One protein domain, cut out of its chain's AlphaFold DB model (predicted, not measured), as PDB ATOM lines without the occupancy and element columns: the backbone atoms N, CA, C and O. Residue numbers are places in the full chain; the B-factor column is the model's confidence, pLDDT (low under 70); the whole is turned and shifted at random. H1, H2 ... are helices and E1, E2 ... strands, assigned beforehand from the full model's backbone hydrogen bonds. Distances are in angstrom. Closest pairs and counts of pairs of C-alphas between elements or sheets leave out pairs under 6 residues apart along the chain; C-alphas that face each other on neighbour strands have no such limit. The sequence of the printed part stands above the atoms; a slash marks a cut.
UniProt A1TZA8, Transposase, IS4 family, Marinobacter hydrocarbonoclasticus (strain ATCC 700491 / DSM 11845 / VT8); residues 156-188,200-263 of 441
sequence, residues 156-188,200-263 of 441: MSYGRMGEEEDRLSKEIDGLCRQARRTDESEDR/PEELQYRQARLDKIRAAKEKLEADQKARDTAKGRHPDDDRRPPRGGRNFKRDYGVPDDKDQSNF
ATOM      1  N   MET A 156     141.067  99.635 108.213       74.69
ATOM      2  CA  MET A 156     141.376 100.108 109.563       74.69
ATOM      3  C   MET A 156     140.070 100.207 110.353       74.69
ATOM      4  O   MET A 156     139.023 100.508 109.778       74.69
ATOM      5  N   SER A 157     140.119  99.877 111.643       79.75
ATOM      6  CA  SER A 157     138.967  99.973 112.543       79.75
ATOM      7  C   SER A 157     138.806 101.390 113.083       79.75
ATOM      8  O   SER A 157     139.787 102.126 113.163       79.75
ATOM      9  N   TYR A 158     137.587 101.760 113.462       77.31
ATOM     10  CA  TYR A 158     137.249 103.095 113.942       77.31
ATOM     11  C   TYR A 158     138.074 103.499 115.173       77.31
ATOM     12  O   TYR A 158     138.670 104.574 115.173       77.31
ATOM     13  N   GLY A 159     138.229 102.602 116.155       77.75
ATOM     14  CA  GLY A 159     139.064 102.877 117.333       77.75
ATOM     15  C   GLY A 159     140.521 103.180 116.960       77.75
ATOM     16  O   GLY A 159     141.092 104.177 117.391       77.75
ATOM     17  N   ARG A 160     141.091 102.394 116.035       77.31
ATOM     18  CA  ARG A 160     142.461 102.600 115.538       77.31
ATOM     19  C   ARG A 160     142.594 103.865 114.684       77.31
ATOM     20  O   ARG A 160     143.667 104.456 114.644       77.31
ATOM     21  N   MET A 161     141.532 104.280 113.989       79.81
ATOM     22  CA  MET A 161     141.513 105.567 113.287       79.81
ATOM     23  C   MET A 161     141.598 106.732 114.270       79.81
ATOM     24  O   MET A 161     142.305 107.683 113.969       79.81
ATOM     25  N   GLY A 162     140.926 106.649 115.423       78.06
ATOM     26  CA  GLY A 162     141.046 107.654 116.483       78.06
ATOM     27  C   GLY A 162     142.480 107.778 116.997       78.06
ATOM     28  O   GLY A 162     143.048 108.863 116.969       78.06
ATOM     29  N   GLU A 163     143.101 106.651 117.353       82.44
ATOM     30  CA  GLU A 163     144.495 106.620 117.822       82.44
ATOM     31  C   GLU A 163     145.486 107.167 116.777       82.44
ATOM     32  O   GLU A 163     146.373 107.954 117.103       82.44
ATOM     33  N   GLU A 164     145.348 106.760 115.508       77.31
ATOM     34  CA  GLU A 164     146.234 107.223 114.433       77.31
ATOM     35  C   GLU A 164     145.988 108.691 114.057       77.31
ATOM     36  O   GLU A 164     146.945 109.372 113.692       77.31
ATOM     37  N   GLU A 165     144.749 109.186 114.140       82.25
ATOM     38  CA  GLU A 165     144.433 110.606 113.948       82.25
ATOM     39  C   GLU A 165     145.138 111.458 115.006       82.25
ATOM     40  O   GLU A 165     145.866 112.388 114.655       82.25
ATOM     41  N   ASP A 166     144.998 111.092 116.283       81.81
ATOM     42  CA  ASP A 166     145.649 111.789 117.394       81.81
ATOM     43  C   ASP A 166     147.174 111.755 117.260       81.81
ATOM     44  O   ASP A 166     147.855 112.756 117.507       81.81
ATOM     45  N   ARG A 167     147.727 110.606 116.851       84.56
ATOM     46  CA  ARG A 167     149.169 110.442 116.646       84.56
ATOM     47  C   ARG A 167     149.680 111.332 115.514       84.56
ATOM     48  O   ARG A 167     150.628 112.085 115.720       84.56
ATOM     49  N   LEU A 168     149.046 111.271 114.341       78.81
ATOM     50  CA  LEU A 168     149.451 112.053 113.170       78.81
ATOM     51  C   LEU A 168     149.251 113.554 113.393       78.81
ATOM     52  O   LEU A 168     150.117 114.326 112.996       78.81
ATOM     53  N   SER A 169     148.172 113.967 114.067       78.00
ATOM     54  CA  SER A 169     147.955 115.373 114.423       78.00
ATOM     55  C   SER A 169     149.077 115.889 115.326       78.00
ATOM     56  O   SER A 169     149.663 116.924 115.031       78.00
ATOM     57  N   LYS A 170     149.462 115.134 116.368       83.44
ATOM     58  CA  LYS A 170     150.579 115.507 117.257       83.44
ATOM     59  C   LYS A 170     151.926 115.550 116.534       83.44
ATOM     60  O   LYS A 170     152.740 116.425 116.824       83.44
ATOM     61  N   GLU A 171     152.175 114.614 115.617       79.00
ATOM     62  CA  GLU A 171     153.385 114.597 114.784       79.00
ATOM     63  C   GLU A 171     153.442 115.816 113.848       79.00
ATOM     64  O   GLU A 171     154.493 116.448 113.745       79.00
ATOM     65  N   ILE A 172     152.322 116.176 113.207       73.81
ATOM     66  CA  ILE A 172     152.203 117.372 112.358       73.81
ATOM     67  C   ILE A 172     152.406 118.637 113.197       73.81
ATOM     68  O   ILE A 172     153.238 119.464 112.841       73.81
ATOM     69  N   ASP A 173     151.757 118.752 114.358       75.56
ATOM     70  CA  ASP A 173     151.931 119.892 115.270       75.56
ATOM     71  C   ASP A 173     153.372 120.013 115.788       75.56
ATOM     72  O   ASP A 173     153.877 121.111 116.031       75.56
ATOM     73  N   GLY A 174     154.049 118.884 116.010       73.44
ATOM     74  CA  GLY A 174     155.466 118.838 116.375       73.44
ATOM     75  C   GLY A 174     156.363 119.361 115.255       73.44
ATOM     76  O   GLY A 174     157.180 120.249 115.494       73.44
ATOM     77  N   LEU A 175     156.162 118.866 114.032       65.81
ATOM     78  CA  LEU A 175     156.910 119.287 112.848       65.81
ATOM     79  C   LEU A 175     156.646 120.750 112.475       65.81
ATOM     80  O   LEU A 175     157.591 121.475 112.191       65.81
ATOM     81  N   CYS A 176     155.402 121.223 112.549       61.22
ATOM     82  CA  CYS A 176     155.067 122.630 112.330       61.22
ATOM     83  C   CYS A 176     155.716 123.544 113.378       61.22
ATOM     84  O   CYS A 176     156.160 124.638 113.042       61.22
ATOM     85  N   ARG A 177     155.812 123.112 114.644       67.56
ATOM     86  CA  ARG A 177     156.543 123.860 115.684       67.56
ATOM     87  C   ARG A 177     158.049 123.860 115.451       67.56
ATOM     88  O   ARG A 177     158.692 124.861 115.743       67.56
ATOM     89  N   GLN A 178     158.608 122.757 114.962       58.34
ATOM     90  CA  GLN A 178     160.023 122.672 114.616       58.34
ATOM     91  C   GLN A 178     160.350 123.564 113.415       58.34
ATOM     92  O   GLN A 178     161.281 124.350 113.519       58.34
ATOM     93  N   ALA A 179     159.538 123.513 112.354       48.88
ATOM     94  CA  ALA A 179     159.656 124.388 111.189       48.88
ATOM     95  C   ALA A 179     159.600 125.866 111.602       48.88
ATOM     96  O   ALA A 179     160.553 126.590 111.363       48.88
ATOM     97  N   ARG A 180     158.590 126.273 112.388       50.75
ATOM     98  CA  ARG A 180     158.496 127.650 112.914       50.75
ATOM     99  C   ARG A 180     159.706 128.074 113.750       50.75
ATOM    100  O   ARG A 180     160.103 129.224 113.686       50.75
ATOM    101  N   ARG A 181     160.292 127.172 114.549       57.09
ATOM    102  CA  ARG A 181     161.506 127.472 115.335       57.09
ATOM    103  C   ARG A 181     162.745 127.634 114.459       57.09
ATOM    104  O   ARG A 181     163.612 128.429 114.811       57.09
ATOM    105  N   THR A 182     162.838 126.860 113.381       50.38
ATOM    106  CA  THR A 182     163.891 126.988 112.373       50.38
ATOM    107  C   THR A 182     163.729 128.308 111.622       50.38
ATOM    108  O   THR A 182     164.674 129.092 111.625       50.38
ATOM    109  N   ASP A 183     162.521 128.632 111.159       45.72
ATOM    110  CA  ASP A 183     162.199 129.906 110.501       45.72
ATOM    111  C   ASP A 183     162.492 131.108 111.426       45.72
ATOM    112  O   ASP A 183     163.220 132.021 111.055       45.72
ATOM    113  N   GLU A 184     162.057 131.071 112.695       49.38
ATOM    114  CA  GLU A 184     162.351 132.111 113.704       49.38
ATOM    115  C   GLU A 184     163.852 132.251 114.038       49.38
ATOM    116  O   GLU A 184     164.268 133.256 114.635       49.38
ATOM    117  N   SER A 185     164.660 131.225 113.750       49.22
ATOM    118  CA  SER A 185     166.118 131.241 113.925       49.22
ATOM    119  C   SER A 185     166.848 131.738 112.672       49.22
ATOM    120  O   SER A 185     167.824 132.474 112.810       49.22
ATOM    121  N   GLU A 186     166.330 131.421 111.482       38.38
ATOM    122  CA  GLU A 186     166.830 131.886 110.183       38.38
ATOM    123  C   GLU A 186     166.483 133.368 109.949       38.38
ATOM    124  O   GLU A 186     167.364 134.142 109.573       38.38
ATOM    125  N   ASP A 187     165.280 133.818 110.329       41.44
ATOM    126  CA  ASP A 187     164.869 135.234 110.317       41.44
ATOM    127  C   ASP A 187     165.772 136.111 111.202       41.44
ATOM    128  O   ASP A 187     166.085 137.255 110.863       41.44
ATOM    129  N   ARG A 188     166.244 135.565 112.335       49.62
ATOM    130  CA  ARG A 188     167.187 136.236 113.250       49.62
ATOM    131  C   ARG A 188     168.603 136.365 112.683       49.62
ATOM    132  O   ARG A 188     169.380 137.156 113.217       49.62
ATOM    133  N   PRO A 200     157.109 121.048 103.793       56.72
ATOM    134  CA  PRO A 200     157.980 119.905 103.532       56.72
ATOM    135  C   PRO A 200     157.195 118.701 102.993       56.72
ATOM    136  O   PRO A 200     156.117 118.391 103.508       56.72
ATOM    137  N   GLU A 201     157.713 117.992 101.984       61.38
ATOM    138  CA  GLU A 201     157.010 116.863 101.338       61.38
ATOM    139  C   GLU A 201     156.494 115.818 102.353       61.38
ATOM    140  O   GLU A 201     155.418 115.233 102.195       61.38
ATOM    141  N   GLU A 202     157.226 115.631 103.455       57.28
ATOM    142  CA  GLU A 202     156.847 114.748 104.557       57.28
ATOM    143  C   GLU A 202     155.597 115.228 105.323       57.28
ATOM    144  O   GLU A 202     154.743 114.412 105.691       57.28
ATOM    145  N   LEU A 203     155.441 116.544 105.514       58.66
ATOM    146  CA  LEU A 203     154.244 117.153 106.100       58.66
ATOM    147  C   LEU A 203     153.041 117.014 105.165       58.66
ATOM    148  O   LEU A 203     151.962 116.642 105.625       58.66
ATOM    149  N   GLN A 204     153.226 117.211 103.857       65.62
ATOM    150  CA  GLN A 204     152.150 117.039 102.872       65.62
ATOM    151  C   GLN A 204     151.634 115.594 102.837       65.62
ATOM    152  O   GLN A 204     150.424 115.353 102.835       65.62
ATOM    153  N   TYR A 205     152.536 114.607 102.875       71.31
ATOM    154  CA  TYR A 205     152.159 113.193 102.922       71.31
ATOM    155  C   TYR A 205     151.399 112.831 104.207       71.31
ATOM    156  O   TYR A 205     150.394 112.109 104.157       71.31
ATOM    157  N   ARG A 206     151.858 113.330 105.364       72.31
ATOM    158  CA  ARG A 206     151.203 113.097 106.662       72.31
ATOM    159  C   ARG A 206     149.841 113.782 106.735       72.31
ATOM    160  O   ARG A 206     148.887 113.133 107.162       72.31
ATOM    161  N   GLN A 207     149.723 115.009 106.229       72.38
ATOM    162  CA  GLN A 207     148.454 115.732 106.136       72.38
ATOM    163  C   GLN A 207     147.461 114.985 105.239       72.38
ATOM    164  O   GLN A 207     146.371 114.635 105.681       72.38
ATOM    165  N   ALA A 208     147.880 114.578 104.035       74.94
ATOM    166  CA  ALA A 208     147.037 113.801 103.125       74.94
ATOM    167  C   ALA A 208     146.603 112.442 103.711       74.94
ATOM    168  O   ALA A 208     145.566 111.886 103.330       74.94
ATOM    169  N   ARG A 209     147.402 111.857 104.615       76.81
ATOM    170  CA  ARG A 209     147.037 110.642 105.353       76.81
ATOM    171  C   ARG A 209     146.046 110.940 106.483       76.81
ATOM    172  O   ARG A 209     145.098 110.170 106.630       76.81
ATOM    173  N   LEU A 210     146.242 112.025 107.233       80.12
ATOM    174  CA  LEU A 210     145.329 112.492 108.279       80.12
ATOM    175  C   LEU A 210     143.943 112.800 107.697       80.12
ATOM    176  O   LEU A 210     142.942 112.289 108.196       80.12
ATOM    177  N   ASP A 211     143.894 113.519 106.577       80.75
ATOM    178  CA  ASP A 211     142.649 113.879 105.892       80.75
ATOM    179  C   ASP A 211     141.871 112.631 105.439       80.75
ATOM    180  O   ASP A 211     140.652 112.551 105.585       80.75
ATOM    181  N   LYS A 212     142.572 111.591 104.958       78.50
ATOM    182  CA  LYS A 212     141.950 110.300 104.607       78.50
ATOM    183  C   LYS A 212     141.378 109.563 105.815       78.50
ATOM    184  O   LYS A 212     140.371 108.869 105.665       78.50
ATOM    185  N   ILE A 213     142.024 109.658 106.977       79.56
ATOM    186  CA  ILE A 213     141.538 109.045 108.220       79.56
ATOM    187  C   ILE A 213     140.297 109.794 108.712       79.56
ATOM    188  O   ILE A 213     139.285 109.147 108.979       79.56
ATOM    189  N   ARG A 214     140.330 111.134 108.727       83.38
ATOM    190  CA  ARG A 214     139.177 111.984 109.075       83.38
ATOM    191  C   ARG A 214     137.972 111.709 108.184       83.38
ATOM    192  O   ARG A 214     136.919 111.332 108.689       83.38
ATOM    193  N   ALA A 215     138.159 111.730 106.865       81.62
ATOM    194  CA  ALA A 215     137.094 111.417 105.910       81.62
ATOM    195  C   ALA A 215     136.529 109.993 106.090       81.62
ATOM    196  O   ALA A 215     135.342 109.744 105.864       81.62
ATOM    197  N   ALA A 216     137.361 109.025 106.495       79.50
ATOM    198  CA  ALA A 216     136.900 107.672 106.790       79.50
ATOM    199  C   ALA A 216     136.077 107.594 108.088       79.50
ATOM    200  O   ALA A 216     135.082 106.863 108.101       79.50
ATOM    201  N   LYS A 217     136.455 108.339 109.138       82.12
ATOM    202  CA  LYS A 217     135.699 108.442 110.399       82.12
ATOM    203  C   LYS A 217     134.351 109.120 110.189       82.12
ATOM    204  O   LYS A 217     133.331 108.502 110.480       82.12
ATOM    205  N   GLU A 218     134.340 110.301 109.572       83.81
ATOM    206  CA  GLU A 218     133.114 111.051 109.260       83.81
ATOM    207  C   GLU A 218     132.112 110.192 108.484       83.81
ATOM    208  O   GLU A 218     130.912 110.191 108.763       83.81
ATOM    209  N   LYS A 219     132.602 109.391 107.533       81.31
ATOM    210  CA  LYS A 219     131.759 108.467 106.777       81.31
ATOM    211  C   LYS A 219     131.183 107.344 107.640       81.31
ATOM    212  O   LYS A 219     130.014 107.004 107.473       81.31
ATOM    213  N   LEU A 220     131.984 106.731 108.514       82.12
ATOM    214  CA  LEU A 220     131.488 105.688 109.416       82.12
ATOM    215  C   LEU A 220     130.435 106.252 110.373       82.12
ATOM    216  O   LEU A 220     129.406 105.613 110.578       82.12
ATOM    217  N   GLU A 221     130.655 107.458 110.893       85.75
ATOM    218  CA  GLU A 221     129.690 108.180 111.722       85.75
ATOM    219  C   GLU A 221     128.404 108.494 110.946       85.75
ATOM    220  O   GLU A 221     127.311 108.229 111.437       85.75
ATOM    221  N   ALA A 222     128.497 108.987 109.706       83.38
ATOM    222  CA  ALA A 222     127.334 109.250 108.858       83.38
ATOM    223  C   ALA A 222     126.539 107.969 108.532       83.38
ATOM    224  O   ALA A 222     125.315 107.943 108.677       83.38
ATOM    225  N   ASP A 223     127.228 106.884 108.159       79.75
ATOM    226  CA  ASP A 223     126.617 105.568 107.939       79.75
ATOM    227  C   ASP A 223     125.924 105.066 109.214       79.75
ATOM    228  O   ASP A 223     124.847 104.461 109.162       79.75
ATOM    229  N   GLN A 224     126.541 105.300 110.372       82.50
ATOM    230  CA  GLN A 224     125.999 104.893 111.656       82.50
ATOM    231  C   GLN A 224     124.778 105.729 112.053       82.50
ATOM    232  O   GLN A 224     123.783 105.142 112.481       82.50
ATOM    233  N   LYS A 225     124.801 107.048 111.824       83.69
ATOM    234  CA  LYS A 225     123.639 107.939 111.981       83.69
ATOM    235  C   LYS A 225     122.476 107.441 111.133       83.69
ATOM    236  O   LYS A 225     121.418 107.166 111.680       83.69
ATOM    237  N   ALA A 226     122.696 107.191 109.841       80.06
ATOM    238  CA  ALA A 226     121.653 106.686 108.945       80.06
ATOM    239  C   ALA A 226     121.056 105.344 109.418       80.06
ATOM    240  O   ALA A 226     119.843 105.144 109.364       80.06
ATOM    241  N   ARG A 227     121.890 104.424 109.927       79.00
ATOM    242  CA  ARG A 227     121.425 103.153 110.517       79.00
ATOM    243  C   ARG A 227     120.628 103.352 111.799       79.00
ATOM    244  O   ARG A 227     119.697 102.589 112.044       79.00
ATOM    245  N   ASP A 228     121.028 104.303 112.632       81.50
ATOM    246  CA  ASP A 228     120.341 104.626 113.876       81.50
ATOM    247  C   ASP A 228     118.981 105.270 113.587       81.50
ATOM    248  O   ASP A 228     117.977 104.781 114.105       81.50
ATOM    249  N   THR A 229     118.915 106.237 112.665       82.88
ATOM    250  CA  THR A 229     117.653 106.827 112.189       82.88
ATOM    251  C   THR A 229     116.724 105.768 111.599       82.88
ATOM    252  O   THR A 229     115.545 105.724 111.933       82.88
ATOM    253  N   ALA A 230     117.245 104.852 110.772       76.25
ATOM    254  CA  ALA A 230     116.451 103.762 110.195       76.25
ATOM    255  C   ALA A 230     115.905 102.785 111.255       76.25
ATOM    256  O   ALA A 230     114.919 102.095 111.012       76.25
ATOM    257  N   LYS A 231     116.532 102.722 112.435       75.38
ATOM    258  CA  LYS A 231     116.037 101.977 113.603       75.38
ATOM    259  C   LYS A 231     115.118 102.812 114.502       75.38
ATOM    260  O   LYS A 231     114.754 102.345 115.579       75.38
ATOM    261  N   GLY A 232     114.762 104.022 114.076       77.88
ATOM    262  CA  GLY A 232     113.931 104.965 114.822       77.88
ATOM    263  C   GLY A 232     114.644 105.640 115.992       77.88
ATOM    264  O   GLY A 232     113.959 106.145 116.870       77.88
ATOM    265  N   ARG A 233     115.985 105.609 116.048       80.94
ATOM    266  CA  ARG A 233     116.749 106.336 117.071       80.94
ATOM    267  C   ARG A 233     116.905 107.805 116.679       80.94
ATOM    268  O   ARG A 233     117.125 108.104 115.504       80.94
ATOM    269  N   HIS A 234     116.916 108.680 117.672       81.88
ATOM    270  CA  HIS A 234     117.189 110.106 117.559       81.88
ATOM    271  C   HIS A 234     118.425 110.516 118.386       81.88
ATOM    272  O   HIS A 234     118.844 109.775 119.282       81.88
ATOM    273  N   PRO A 235     119.045 111.673 118.074       82.31
ATOM    274  CA  PRO A 235     120.188 112.198 118.826       82.31
ATOM    275  C   PRO A 235     119.934 112.312 120.334       82.31
ATOM    276  O   PRO A 235     120.822 111.987 121.117       82.31
ATOM    277  N   ASP A 236     118.710 112.680 120.717       80.62
ATOM    278  CA  ASP A 236     118.324 112.997 122.099       80.62
ATOM    279  C   ASP A 236     117.787 111.785 122.883       80.62
ATOM    280  O   ASP A 236     117.235 111.925 123.972       80.62
ATOM    281  N   ASP A 237     117.937 110.570 122.348       77.50
ATOM    282  CA  ASP A 237     117.381 109.365 122.973       77.50
ATOM    283  C   ASP A 237     118.141 108.915 124.236       77.50
ATOM    284  O   ASP A 237     117.702 107.979 124.901       77.50
ATOM    285  N   ASP A 238     119.306 109.491 124.563       78.81
ATOM    286  CA  ASP A 238     120.159 109.088 125.702       78.81
ATOM    287  C   ASP A 238     120.388 107.564 125.789       78.81
ATOM    288  O   ASP A 238     120.317 106.928 126.847       78.81
ATOM    289  N   ARG A 239     120.632 106.941 124.628       79.75
ATOM    290  CA  ARG A 239     120.777 105.481 124.452       79.75
ATOM    291  C   ARG A 239     119.528 104.668 124.818       79.75
ATOM    292  O   ARG A 239     119.620 103.443 124.912       79.75
ATOM    293  N   ARG A 240     118.363 105.281 124.993       75.62
ATOM    294  CA  ARG A 240     117.111 104.578 125.286       75.62
ATOM    295  C   ARG A 240     116.473 104.064 123.991       75.62
ATOM    296  O   ARG A 240     116.536 104.729 122.961       75.62
ATOM    297  N   PRO A 241     115.895 102.853 123.994       74.12
ATOM    298  CA  PRO A 241     115.196 102.324 122.831       74.12
ATOM    299  C   PRO A 241     113.816 102.985 122.652       74.12
ATOM    300  O   PRO A 241     113.073 103.080 123.630       74.12
ATOM    301  N   PRO A 242     113.406 103.314 121.411       65.00
ATOM    302  CA  PRO A 242     112.103 103.934 121.132       65.00
ATOM    303  C   PRO A 242     110.887 103.090 121.546       65.00
ATOM    304  O   PRO A 242     109.799 103.617 121.744       65.00
ATOM    305  N   ARG A 243     111.044 101.762 121.649       65.25
ATOM    306  CA  ARG A 243     109.957 100.803 121.937       65.25
ATOM    307  C   ARG A 243     110.146 100.031 123.251       65.25
ATOM    308  O   ARG A 243     109.589  98.949 123.407       65.25
ATOM    309  N   GLY A 244     110.935 100.565 124.187       62.34
ATOM    310  CA  GLY A 244     111.299  99.854 125.417       62.34
ATOM    311  C   GLY A 244     112.289  98.704 125.172       62.34
ATOM    312  O   GLY A 244     112.454  98.215 124.055       62.34
ATOM    313  N   GLY A 245     113.030  98.315 126.212       69.06
ATOM    314  CA  GLY A 245     114.088  97.300 126.134       69.06
ATOM    315  C   GLY A 245     115.398  97.745 126.789       69.06
ATOM    316  O   GLY A 245     115.449  98.749 127.494       69.06
ATOM    317  N   ARG A 246     116.479  96.984 126.568       73.38
ATOM    318  CA  ARG A 246     117.815  97.347 127.070       73.38
ATOM    319  C   ARG A 246     118.353  98.579 126.344       73.38
ATOM    320  O   ARG A 246     118.287  98.644 125.118       73.38
ATOM    321  N   ASN A 247     118.967  99.481 127.107       80.56
ATOM    322  CA  ASN A 247     119.672 100.638 126.565       80.56
ATOM    323  C   ASN A 247     120.737 100.213 125.545       80.56
ATOM    324  O   ASN A 247     121.411  99.185 125.691       80.56
ATOM    325  N   PHE A 248     120.898 101.030 124.510       76.94
ATOM    326  CA  PHE A 248     121.966 100.888 123.539       76.94
ATOM    327  C   PHE A 248     123.324 101.047 124.228       76.94
ATOM    328  O   PHE A 248     123.502 101.833 125.155       76.94
ATOM    329  N   LYS A 249     124.320 100.297 123.756       81.81
ATOM    330  CA  LYS A 249     125.681 100.336 124.317       81.81
ATOM    331  C   LYS A 249     126.483 101.578 123.905       81.81
ATOM    332  O   LYS A 249     127.584 101.763 124.403       81.81
ATOM    333  N   ARG A 250     125.953 102.382 122.980       83.31
ATOM    334  CA  ARG A 250     126.632 103.515 122.344       83.31
ATOM    335  C   ARG A 250     125.653 104.640 122.040       83.31
ATOM    336  O   ARG A 250     124.459 104.379 121.840       83.31
ATOM    337  N   ASP A 251     126.177 105.852 121.953       84.81
ATOM    338  CA  ASP A 251     125.411 107.044 121.595       84.81
ATOM    339  C   ASP A 251     124.918 107.005 120.147       84.81
ATOM    340  O   ASP A 251     125.268 106.120 119.356       84.81
ATOM    341  N   TYR A 252     124.008 107.919 119.824       85.25
ATOM    342  CA  TYR A 252     123.489 108.063 118.471       85.25
ATOM    343  C   TYR A 252     124.613 108.465 117.511       85.25
ATOM    344  O   TYR A 252     125.364 109.402 117.772       85.25
ATOM    345  N   GLY A 253     124.727 107.762 116.383       81.94
ATOM    346  CA  GLY A 253     125.674 108.125 115.332       81.94
ATOM    347  C   GLY A 253     127.136 107.773 115.601       81.94
ATOM    348  O   GLY A 253     127.956 107.986 114.714       81.94
ATOM    349  N   VAL A 254     127.461 107.200 116.764       84.62
ATOM    350  CA  VAL A 254     128.822 106.755 117.102       84.62
ATOM    351  C   VAL A 254     129.028 105.310 116.623       84.62
ATOM    352  O   VAL A 254     128.285 104.421 117.063       84.62
ATOM    353  N   PRO A 255     129.982 105.039 115.710       83.31
ATOM    354  CA  PRO A 255     130.325 103.683 115.272       83.31
ATOM    355  C   PRO A 255     130.852 102.811 116.415       83.31
ATOM    356  O   PRO A 255     131.279 103.306 117.451       83.31
ATOM    357  N   ASP A 256     130.815 101.488 116.244       81.50
ATOM    358  CA  ASP A 256     131.557 100.588 117.135       81.50
ATOM    359  C   ASP A 256     133.060 100.716 116.848       81.50
ATOM    360  O   ASP A 256     133.453 100.854 115.690       81.50
ATOM    361  N   ASP A 257     133.918 100.582 117.859       80.00
ATOM    362  CA  ASP A 257     135.376 100.625 117.671       80.00
ATOM    363  C   ASP A 257     135.877  99.592 116.658       80.00
ATOM    364  O   ASP A 257     136.913  99.793 116.016       80.00
ATOM    365  N   LYS A 258     135.140  98.484 116.504       78.38
ATOM    366  CA  LYS A 258     135.428  97.413 115.547       78.38
ATOM    367  C   LYS A 258     134.894  97.684 114.145       78.38
ATOM    368  O   LYS A 258     135.256  96.929 113.240       78.38
ATOM    369  N   ASP A 259     134.057  98.701 113.938       74.62
ATOM    370  CA  ASP A 259     133.579  99.066 112.606       74.62
ATOM    371  C   ASP A 259     134.773  99.490 111.744       74.62
ATOM    372  O   ASP A 259     135.635 100.254 112.171       74.62
ATOM    373  N   GLN A 260     134.871  98.937 110.534       75.06
ATOM    374  CA  GLN A 260     136.039  99.124 109.673       75.06
ATOM    375  C   GLN A 260     135.688  99.879 108.396       75.06
ATOM    376  O   GLN A 260     134.649  99.631 107.777       75.06
ATOM    377  N   SER A 261     136.617 100.724 107.946       75.69
ATOM    378  CA  SER A 261     136.603 101.327 106.611       75.69
ATOM    379  C   SER A 261     137.850 100.912 105.837       75.69
ATOM    380  O   SER A 261     138.937 100.767 106.400       75.69
ATOM    381  N   ASN A 262     137.696 100.690 104.532       74.56
ATOM    382  CA  ASN A 262     138.799 100.338 103.648       74.56
ATOM    383  C   ASN A 262     139.243 101.564 102.852       74.56
ATOM    384  O   ASN A 262     138.473 102.090 102.056       74.56
ATOM    385  N   PHE A 263     140.502 101.978 102.990       69.06
ATOM    386  CA  PHE A 263     141.004 103.178 102.307       69.06
ATOM    387  C   PHE A 263     141.159 103.021 100.785       69.06
ATOM    388  O   PHE A 263     141.378 104.003 100.083       69.06
TER     389      PHE A 263
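Overview. This is residues 156 to 188 and 200 to 263 of the 441 residues of the protein "Transposase, IS4 family" of Marinobacter hydrocarbonoclasticus (strain ATCC 700491 / DSM 11845 / VT8) (UniProt A1TZA8). Two long helices make a narrow V that is staggered along its length: H1 begins beside H2 and splays away from it, and its residues 180 to 188 stick out free, while H2 runs on past the place where H1 begins. From the end of H2 a long loop, residues 231 to 259, folds back to a very short strand, E1, which packs beside residues 156 to 157, just before H1. The printed part has 97 residues, with two named helices and one named strand in the order H1, H2, E1. The class is mostly helix, and there is no sheet of named strands. The whole is only just extended, close to loose, with a radius of gyration of the C-alphas of 19.2 A, and is a rod spanning 68 by 25 by 16 A.

Arrangement. H1, residues 158 to 188, and H2, residues 201 to 230, touch, with 15 pairs of C-alphas within 8 A. Their closest C-alphas are those of Glu 165 and Leu 210, 6.0 A apart. They run opposite ways at a shallow tilt of 32 degrees, only just short of steep. Every O i to N i+4 pair is within hydrogen-bond range in H2, and 26 of 27 are in H1. E1, residues 260 to 262, pairs with no named strand, but its residues 260 to 261 pair antiparallel with residues 156 to 157. The closest C-alphas of H1 and E1 are those of Tyr 158 and Gln 260, 6.0 A apart. The closest of H2 and E1 are those of Ala 216 and Ser 261, 6.4 A apart.

Along the chain. H1 begins with C-alpha 158 at (137.249, 103.095, 113.942) and ends with C-alpha 188 at (167.187, 136.236, 113.250), 44.7 A from first to last C-alpha. H2, from Glu 201 to Ala 230, is 43.5 A long and ends with C-alpha 230 at (116.451, 103.762, 110.195). E1, from Gln 260 to Asn 262, is 6.7 A long and ends with C-alpha 262 at (138.799, 100.338, 103.648).

Size, cuts and confidence. The two C-alphas farthest apart are those of Arg 188 and Arg 243, at 67.9 A, while the first and last printed C-alphas, of Met 156 and Phe 263, are 7.9 A apart. Residues 189 to 199 are cut out and not printed, and C-alphas 188 and 200 are 21.1 A apart across the cut. The link from H2 to E1 is long, with 29 residues. The mean pLDDT of the printed part is 73.8; residues 175 to 188, 200 to 204, 242 to 245 and 263 are under 70.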